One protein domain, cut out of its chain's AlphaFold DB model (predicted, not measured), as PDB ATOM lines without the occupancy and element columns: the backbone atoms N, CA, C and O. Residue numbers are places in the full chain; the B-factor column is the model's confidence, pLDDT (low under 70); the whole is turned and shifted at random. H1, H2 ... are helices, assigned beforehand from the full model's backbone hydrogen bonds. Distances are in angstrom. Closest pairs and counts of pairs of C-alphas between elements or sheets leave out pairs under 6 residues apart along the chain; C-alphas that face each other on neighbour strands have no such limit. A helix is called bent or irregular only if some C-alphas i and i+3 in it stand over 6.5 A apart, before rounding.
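This is residues 114 to 165 of the 202 residues of an uncharacterized protein of Puccinia coronata f. sp. avenae (UniProt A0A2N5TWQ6). Two long helices, H1 and H2, make a slanted helical hairpin, and short H3 packs on residues 146 to 148 of H2, away from the H1 to H2 link. The printed part has 52 residues with three named helices, H1, H2, H3 in order, and no named strand: all helix. It is only just compact, close to loose, with a radius of gyration of the C-alphas of 11.6 A, and elongated, spanning 36 by 22 by 15 A.

Start with H1, residues 114 to 129, which has a kink of 26 degrees near residue 122. H2, residues 134 to 150, touches H1, opposite ways at a steep tilt of 40 degrees; their closest C-alphas, Ser 124 and Pro 141, are 5.0 A apart. H3, residues 153 to 161, touches H2 at residues 146 to 148 alone, closest at C-alphas Leu 147 and Ala 156, 5.1 A. H1 and H3 are only just apart, closest 8.4 A. Every O i to N i+4 pair is within hydrogen-bond range in H3, 9 of 12 in H1, 10 of 13 in H2.

Find C-alpha 114 at (14.632, 10.886, -26.438); H1 runs 24.4 A from there. H2 spans 22.7 A and is only just irregular: C-alphas 147 and 150 are 6.7 A apart. H3 ends at C-alpha 161, (6.303, 10.013, -21.460).

The farthest C-alphas, Lys 131 and Ser 154, are 35.9 A apart. The printed part has no cut, both links are tight, and no printed residue is under pLDDT 70.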
ATOM      1  N   GLY A 114      13.494  10.001 -26.184       94.12
ATOM      2  CA  GLY A 114      14.632  10.886 -26.438       94.12
ATOM      3  C   GLY A 114      15.209  10.666 -27.834       94.12
ATOM      4  O   GLY A 114      15.327  11.614 -28.618       94.12
ATOM      5  N   ARG A 115      15.487   9.403 -28.178       95.69
ATOM      6  CA  ARG A 115      15.916   8.999 -29.529       95.69
ATOM      7  C   ARG A 115      14.864   9.350 -30.582       95.69
ATOM      8  O   ARG A 115      15.200   9.912 -31.625       95.69
ATOM      9  N   MET A 116      13.585   9.134 -30.272       94.44
ATOM     10  CA  MET A 116      12.478   9.499 -31.161       94.44
ATOM     11  C   MET A 116      12.425  11.011 -31.447       94.44
ATOM     12  O   MET A 116      12.273  11.415 -32.601       94.44
ATOM     13  N   LEU A 117      12.602  11.861 -30.429       95.00
ATOM     14  CA  LEU A 117      12.615  13.319 -30.596       95.00
ATOM     15  C   LEU A 117      13.792  13.807 -31.447       95.00
ATOM     16  O   LEU A 117      13.643  14.779 -32.189       95.00
ATOM     17  N   ASN A 118      14.944  13.134 -31.389       95.50
ATOM     18  CA  ASN A 118      16.066  13.445 -32.277       95.50
ATOM     19  C   ASN A 118      15.701  13.195 -33.749       95.50
ATOM     20  O   ASN A 118      15.998  14.031 -34.602       95.50
ATOM     21  N   MET A 119      14.978  12.110 -34.045       95.75
ATOM     22  CA  MET A 119      14.464  11.860 -35.398       95.75
ATOM     23  C   MET A 119      13.411  12.892 -35.806       95.75
ATOM     24  O   MET A 119      13.451  13.408 -36.921       95.75
ATOM     25  N   TRP A 120      12.519  13.283 -34.892       95.00
ATOM     26  CA  TRP A 120      11.524  14.326 -35.161       95.00
ATOM     27  C   TRP A 120      12.153  15.683 -35.479       95.00
ATOM     28  O   TRP A 120      11.647  16.389 -36.352       95.00
ATOM     29  N   LYS A 121      13.267  16.047 -34.830       95.00
ATOM     30  CA  LYS A 121      14.042  17.253 -35.172       95.00
ATOM     31  C   LYS A 121      14.535  17.204 -36.619       95.00
ATOM     32  O   LYS A 121      14.335  18.162 -37.360       95.00
ATOM     33  N   MET A 122      15.114  16.080 -37.045       93.69
ATOM     34  CA  MET A 122      15.566  15.907 -38.430       93.69
ATOM     35  C   MET A 122      14.396  15.962 -39.419       93.69
ATOM     36  O   MET A 122      14.434  16.714 -40.395       93.69
ATOM     37  N   TRP A 123      13.319  15.227 -39.145       94.56
ATOM     38  CA  TRP A 123      12.132  15.198 -40.001       94.56
ATOM     39  C   TRP A 123      11.393  16.537 -40.054       94.56
ATOM     40  O   TRP A 123      10.799  16.854 -41.083       94.56
ATOM     41  N   SER A 124      11.475  17.364 -39.008       94.56
ATOM     42  CA  SER A 124      10.935  18.733 -39.012       94.56
ATOM     43  C   SER A 124      11.557  19.588 -40.115       94.56
ATOM     44  O   SER A 124      10.861  20.399 -40.723       94.56
ATOM     45  N   VAL A 125      12.844  19.373 -40.406       92.31
ATOM     46  CA  VAL A 125      13.562  20.041 -41.499       92.31
ATOM     47  C   VAL A 125      13.293  19.338 -42.830       92.31
ATOM     48  O   VAL A 125      12.894  19.987 -43.793       92.31
ATOM     49  N   MET A 126      13.447  18.010 -42.893       90.94
ATOM     50  CA  MET A 126      13.280  17.250 -44.143       90.94
ATOM     51  C   MET A 126      11.874  17.401 -44.739       90.94
ATOM     52  O   MET A 126      11.724  17.561 -45.948       90.94
ATOM     53  N   SER A 127      10.839  17.402 -43.894       90.88
ATOM     54  CA  SER A 127       9.443  17.524 -44.330       90.88
ATOM     55  C   SER A 127       9.121  18.851 -45.018       90.88
ATOM     56  O   SER A 127       8.166  18.890 -45.789       90.88
ATOM     57  N   GLN A 128       9.926  19.906 -44.828       90.69
ATOM     58  CA  GLN A 128       9.755  21.170 -45.559       90.69
ATOM     59  C   GLN A 128      10.002  21.002 -47.065       90.69
ATOM     60  O   GLN A 128       9.371  21.675 -47.875       90.69
ATOM     61  N   GLY A 129      10.908  20.093 -47.445       87.44
ATOM     62  CA  GLY A 129      11.245  19.817 -48.843       87.44
ATOM     63  C   GLY A 129      10.359  18.760 -49.511       87.44
ATOM     64  O   GLY A 129      10.423  18.582 -50.727       87.44
ATOM     65  N   LEU A 130       9.530  18.046 -48.742       86.88
ATOM     66  CA  LEU A 130       8.720  16.933 -49.237       86.88
ATOM     67  C   LEU A 130       7.308  17.397 -49.611       86.88
ATOM     68  O   LEU A 130       6.497  17.780 -48.767       86.88
ATOM     69  N   LYS A 131       6.977  17.298 -50.902       85.69
ATOM     70  CA  LYS A 131       5.632  17.610 -51.406       85.69
ATOM     71  C   LYS A 131       4.600  16.642 -50.812       85.69
ATOM     72  O   LYS A 131       4.791  15.431 -50.849       85.69
ATOM     73  N   GLY A 132       3.482  17.177 -50.316       83.44
ATOM     74  CA  GLY A 132       2.353  16.384 -49.805       83.44
ATOM     75  C   GLY A 132       2.345  16.137 -48.292       83.44
ATOM     76  O   GLY A 132       1.381  15.565 -47.792       83.44
ATOM     77  N   LEU A 133       3.350  16.614 -47.546       85.31
ATOM     78  CA  LEU A 133       3.414  16.516 -46.079       85.31
ATOM     79  C   LEU A 133       3.065  17.834 -45.360       85.31
ATOM     80  O   LEU A 133       3.564  18.083 -44.270       85.31
ATOM     81  N   ASN A 134       2.176  18.660 -45.922       84.69
ATOM     82  CA  ASN A 134       1.871  20.018 -45.427       84.69
ATOM     83  C   ASN A 134       1.453  20.079 -43.939       84.69
ATOM     84  O   ASN A 134       1.807  21.012 -43.215       84.69
ATOM     85  N   SER A 135       0.700  19.085 -43.453       85.94
ATOM     86  CA  SER A 135       0.341  19.007 -42.030       85.94
ATOM     87  C   SER A 135       1.568  18.695 -41.175       85.94
ATOM     88  O   SER A 135       1.830  19.364 -40.182       85.94
ATOM     89  N   TYR A 136       2.373  17.711 -41.571       85.12
ATOM     90  CA  TYR A 136       3.556  17.325 -40.806       85.12
ATOM     91  C   TYR A 136       4.644  18.404 -40.833       85.12
ATOM     92  O   TYR A 136       5.235  18.676 -39.793       85.12
ATOM     93  N   SER A 137       4.843  19.085 -41.964       88.50
ATOM     94  CA  SER A 137       5.804  20.187 -42.079       88.50
ATOM     95  C   SER A 137       5.428  21.400 -41.223       88.50
ATOM     96  O   SER A 137       6.302  22.163 -40.827       88.50
ATOM     97  N   SER A 138       4.154  21.570 -40.865       89.12
ATOM     98  CA  SER A 138       3.715  22.652 -39.977       89.12
ATOM     99  C   SER A 138       3.643  22.236 -38.505       89.12
ATOM    100  O   SER A 138       4.121  22.972 -37.638       89.12
ATOM    101  N   TYR A 139       3.069  21.070 -38.196       92.81
ATOM    102  CA  TYR A 139       2.840  20.640 -36.813       92.81
ATOM    103  C   TYR A 139       4.067  20.013 -36.156       92.81
ATOM    104  O   TYR A 139       4.302  20.272 -34.978       92.81
ATOM    105  N   LEU A 140       4.872  19.226 -36.879       93.69
ATOM    106  CA  LEU A 140       6.014  18.528 -36.281       93.69
ATOM    107  C   LEU A 140       7.054  19.495 -35.680       93.69
ATOM    108  O   LEU A 140       7.401  19.301 -34.514       93.69
ATOM    109  N   PRO A 141       7.478  20.578 -36.371       94.75
ATOM    110  CA  PRO A 141       8.408  21.542 -35.782       94.75
ATOM    111  C   PRO A 141       7.836  22.219 -34.531       94.75
ATOM    112  O   PRO A 141       8.550  22.422 -33.551       94.75
ATOM    113  N   ARG A 142       6.530  22.529 -34.531       94.94
ATOM    114  CA  ARG A 142       5.844  23.120 -33.371       94.94
ATOM    115  C   ARG A 142       5.830  22.159 -32.188       94.94
ATOM    116  O   ARG A 142       6.130  22.583 -31.080       94.94
ATOM    117  N   SER A 143       5.529  20.883 -32.422       94.00
ATOM    118  CA  SER A 143       5.553  19.847 -31.384       94.00
ATOM    119  C   SER A 143       6.949  19.665 -30.800       94.00
ATOM    120  O   SER A 143       7.089  19.562 -29.586       94.00
ATOM    121  N   VAL A 144       7.987  19.669 -31.641       95.44
ATOM    122  CA  VAL A 144       9.379  19.595 -31.184       95.44
ATOM    123  C   VAL A 144       9.710  20.784 -30.281       95.44
ATOM    124  O   VAL A 144      10.109  20.563 -29.144       95.44
ATOM    125  N   LEU A 145       9.472  22.022 -30.730       96.06
ATOM    126  CA  LEU A 145       9.741  23.225 -29.930       96.06
ATOM    127  C   LEU A 145       8.931  23.259 -28.632       96.06
ATOM    128  O   LEU A 145       9.459  23.608 -27.580       96.06
ATOM    129  N   LEU A 146       7.658  22.863 -28.694       96.19
ATOM    130  CA  LEU A 146       6.792  22.788 -27.526       96.19
ATOM    131  C   LEU A 146       7.371  21.833 -26.483       96.19
ATOM    132  O   LEU A 146       7.469  22.178 -25.308       96.19
ATOM    133  N   LEU A 147       7.761  20.638 -26.924       95.50
ATOM    134  CA  LEU A 147       8.253  19.597 -26.042       95.50
ATOM    135  C   LEU A 147       9.678  19.846 -25.572       95.50
ATOM    136  O   LEU A 147       9.992  19.317 -24.514       95.50
ATOM    137  N   THR A 148      10.538  20.560 -26.307       94.75
ATOM    138  CA  THR A 148      11.951  20.749 -25.928       94.75
ATOM    139  C   THR A 148      12.265  22.099 -25.303       94.75
ATOM    140  O   THR A 148      13.041  22.109 -24.356       94.75
ATOM    141  N   GLU A 149      11.643  23.187 -25.764       95.19
ATOM    142  CA  GLU A 149      12.034  24.555 -25.382       95.19
ATOM    143  C   GLU A 149      10.941  25.343 -24.645       95.19
ATOM    144  O   GLU A 149      11.254  26.159 -23.785       95.19
ATOM    145  N   LEU A 150       9.662  25.161 -25.002       96.38
ATOM    146  CA  LEU A 150       8.603  26.086 -24.565       96.38
ATOM    147  C   LEU A 150       7.857  25.634 -23.306       96.38
ATOM    148  O   LEU A 150       7.453  26.473 -22.501       96.38
ATOM    149  N   LEU A 151       7.605  24.332 -23.148       96.69
ATOM    150  CA  LEU A 151       6.899  23.834 -21.970       96.69
ATOM    151  C   LEU A 151       7.803  23.857 -20.732       96.69
ATOM    152  O   LEU A 151       8.976  23.493 -20.831       96.69
ATOM    153  N   PRO A 152       7.249  24.152 -19.541       97.50
ATOM    154  CA  PRO A 152       7.956  23.896 -18.295       97.50
ATOM    155  C   PRO A 152       8.367  22.423 -18.211       97.50
ATOM    156  O   PRO A 152       7.614  21.538 -18.630       97.50
ATOM    157  N   GLU A 153       9.538  22.152 -17.638       95.69
ATOM    158  CA  GLU A 153      10.166  20.824 -17.666       95.69
ATOM    159  C   GLU A 153       9.246  19.701 -17.161       95.69
ATOM    160  O   GLU A 153       9.182  18.627 -17.761       95.69
ATOM    161  N   SER A 154       8.473  19.958 -16.104       96.62
ATOM    162  CA  SER A 154       7.512  18.999 -15.551       96.62
ATOM    163  C   SER A 154       6.423  18.603 -16.558       96.62
ATOM    164  O   SER A 154       6.127  17.416 -16.712       96.62
ATOM    165  N   PHE A 155       5.871  19.573 -17.292       96.38
ATOM    166  CA  PHE A 155       4.887  19.326 -18.346       96.38
ATOM    167  C   PHE A 155       5.523  18.656 -19.557       96.38
ATOM    168  O   PHE A 155       4.978  17.678 -20.068       96.38
ATOM    169  N   ALA A 156       6.689  19.133 -19.996       95.81
ATOM    170  CA  ALA A 156       7.423  18.525 -21.099       95.81
ATOM    171  C   ALA A 156       7.690  17.040 -20.821       95.81
ATOM    172  O   ALA A 156       7.397  16.191 -21.662       95.81
ATOM    173  N   LYS A 157       8.169  16.711 -19.616       94.88
ATOM    174  CA  LYS A 157       8.385  15.333 -19.172       94.88
ATOM    175  C   LYS A 157       7.093  14.522 -19.242       94.88
ATOM    176  O   LYS A 157       7.085  13.470 -19.878       94.88
ATOM    177  N   LEU A 158       6.002  15.021 -18.658       94.38
ATOM    178  CA  LEU A 158       4.704  14.344 -18.695       94.38
ATOM    179  C   LEU A 158       4.259  14.033 -20.132       94.38
ATOM    180  O   LEU A 158       3.929  12.890 -20.441       94.38
ATOM    181  N   PHE A 159       4.289  15.028 -21.023       93.88
ATOM    182  CA  PHE A 159       3.861  14.840 -22.407       93.88
ATOM    183  C   PHE A 159       4.768  13.876 -23.165       93.88
ATOM    184  O   PHE A 159       4.251  12.971 -23.819       93.88
ATOM    185  N   ARG A 160       6.097  13.998 -23.033       93.81
ATOM    186  CA  ARG A 160       7.063  13.080 -23.659       93.81
ATOM    187  C   ARG A 160       6.787  11.631 -23.252       93.81
ATOM    188  O   ARG A 160       6.630  10.783 -24.122       93.81
ATOM    189  N   HIS A 161       6.614  11.360 -21.958       90.38
ATOM    190  CA  HIS A 161       6.303  10.013 -21.460       90.38
ATOM    191  C   HIS A 161       4.893   9.513 -21.821       90.38
ATOM    192  O   HIS A 161       4.600   8.341 -21.616       90.38
ATOM    193  N   SER A 162       4.029  10.366 -22.377       91.00
ATOM    194  CA  SER A 162       2.690   9.988 -22.845       91.00
ATOM    195  C   SER A 162       2.608   9.691 -24.349       91.00
ATOM    196  O   SER A 162       1.554   9.271 -24.828       91.00
ATOM    197  N   LEU A 163       3.688   9.933 -25.106       91.81
ATOM    198  CA  LEU A 163       3.714   9.737 -26.562       91.81
ATOM    199  C   LEU A 163       3.673   8.259 -26.957       91.81
ATOM    200  O   LEU A 163       3.065   7.904 -27.971       91.81
ATOM    201  N   LEU A 164       4.324   7.415 -26.155       93.25
ATOM    202  CA  LEU A 164       4.456   5.984 -26.384       93.25
ATOM    203  C   LEU A 164       3.757   5.207 -25.273       93.25
ATOM    204  O   LEU A 164       3.688   5.646 -24.127       93.25
ATOM    205  N   PHE A 165       3.243   4.038 -25.625       89.44
ATOM    206  CA  PHE A 165       2.524   3.151 -24.725       89.44
ATOM    207  C   PHE A 165       2.975   1.713 -24.974       89.44
ATOM    208  O   PHE A 165       3.102   1.320 -26.131       89.44
TER     209      PHE A 165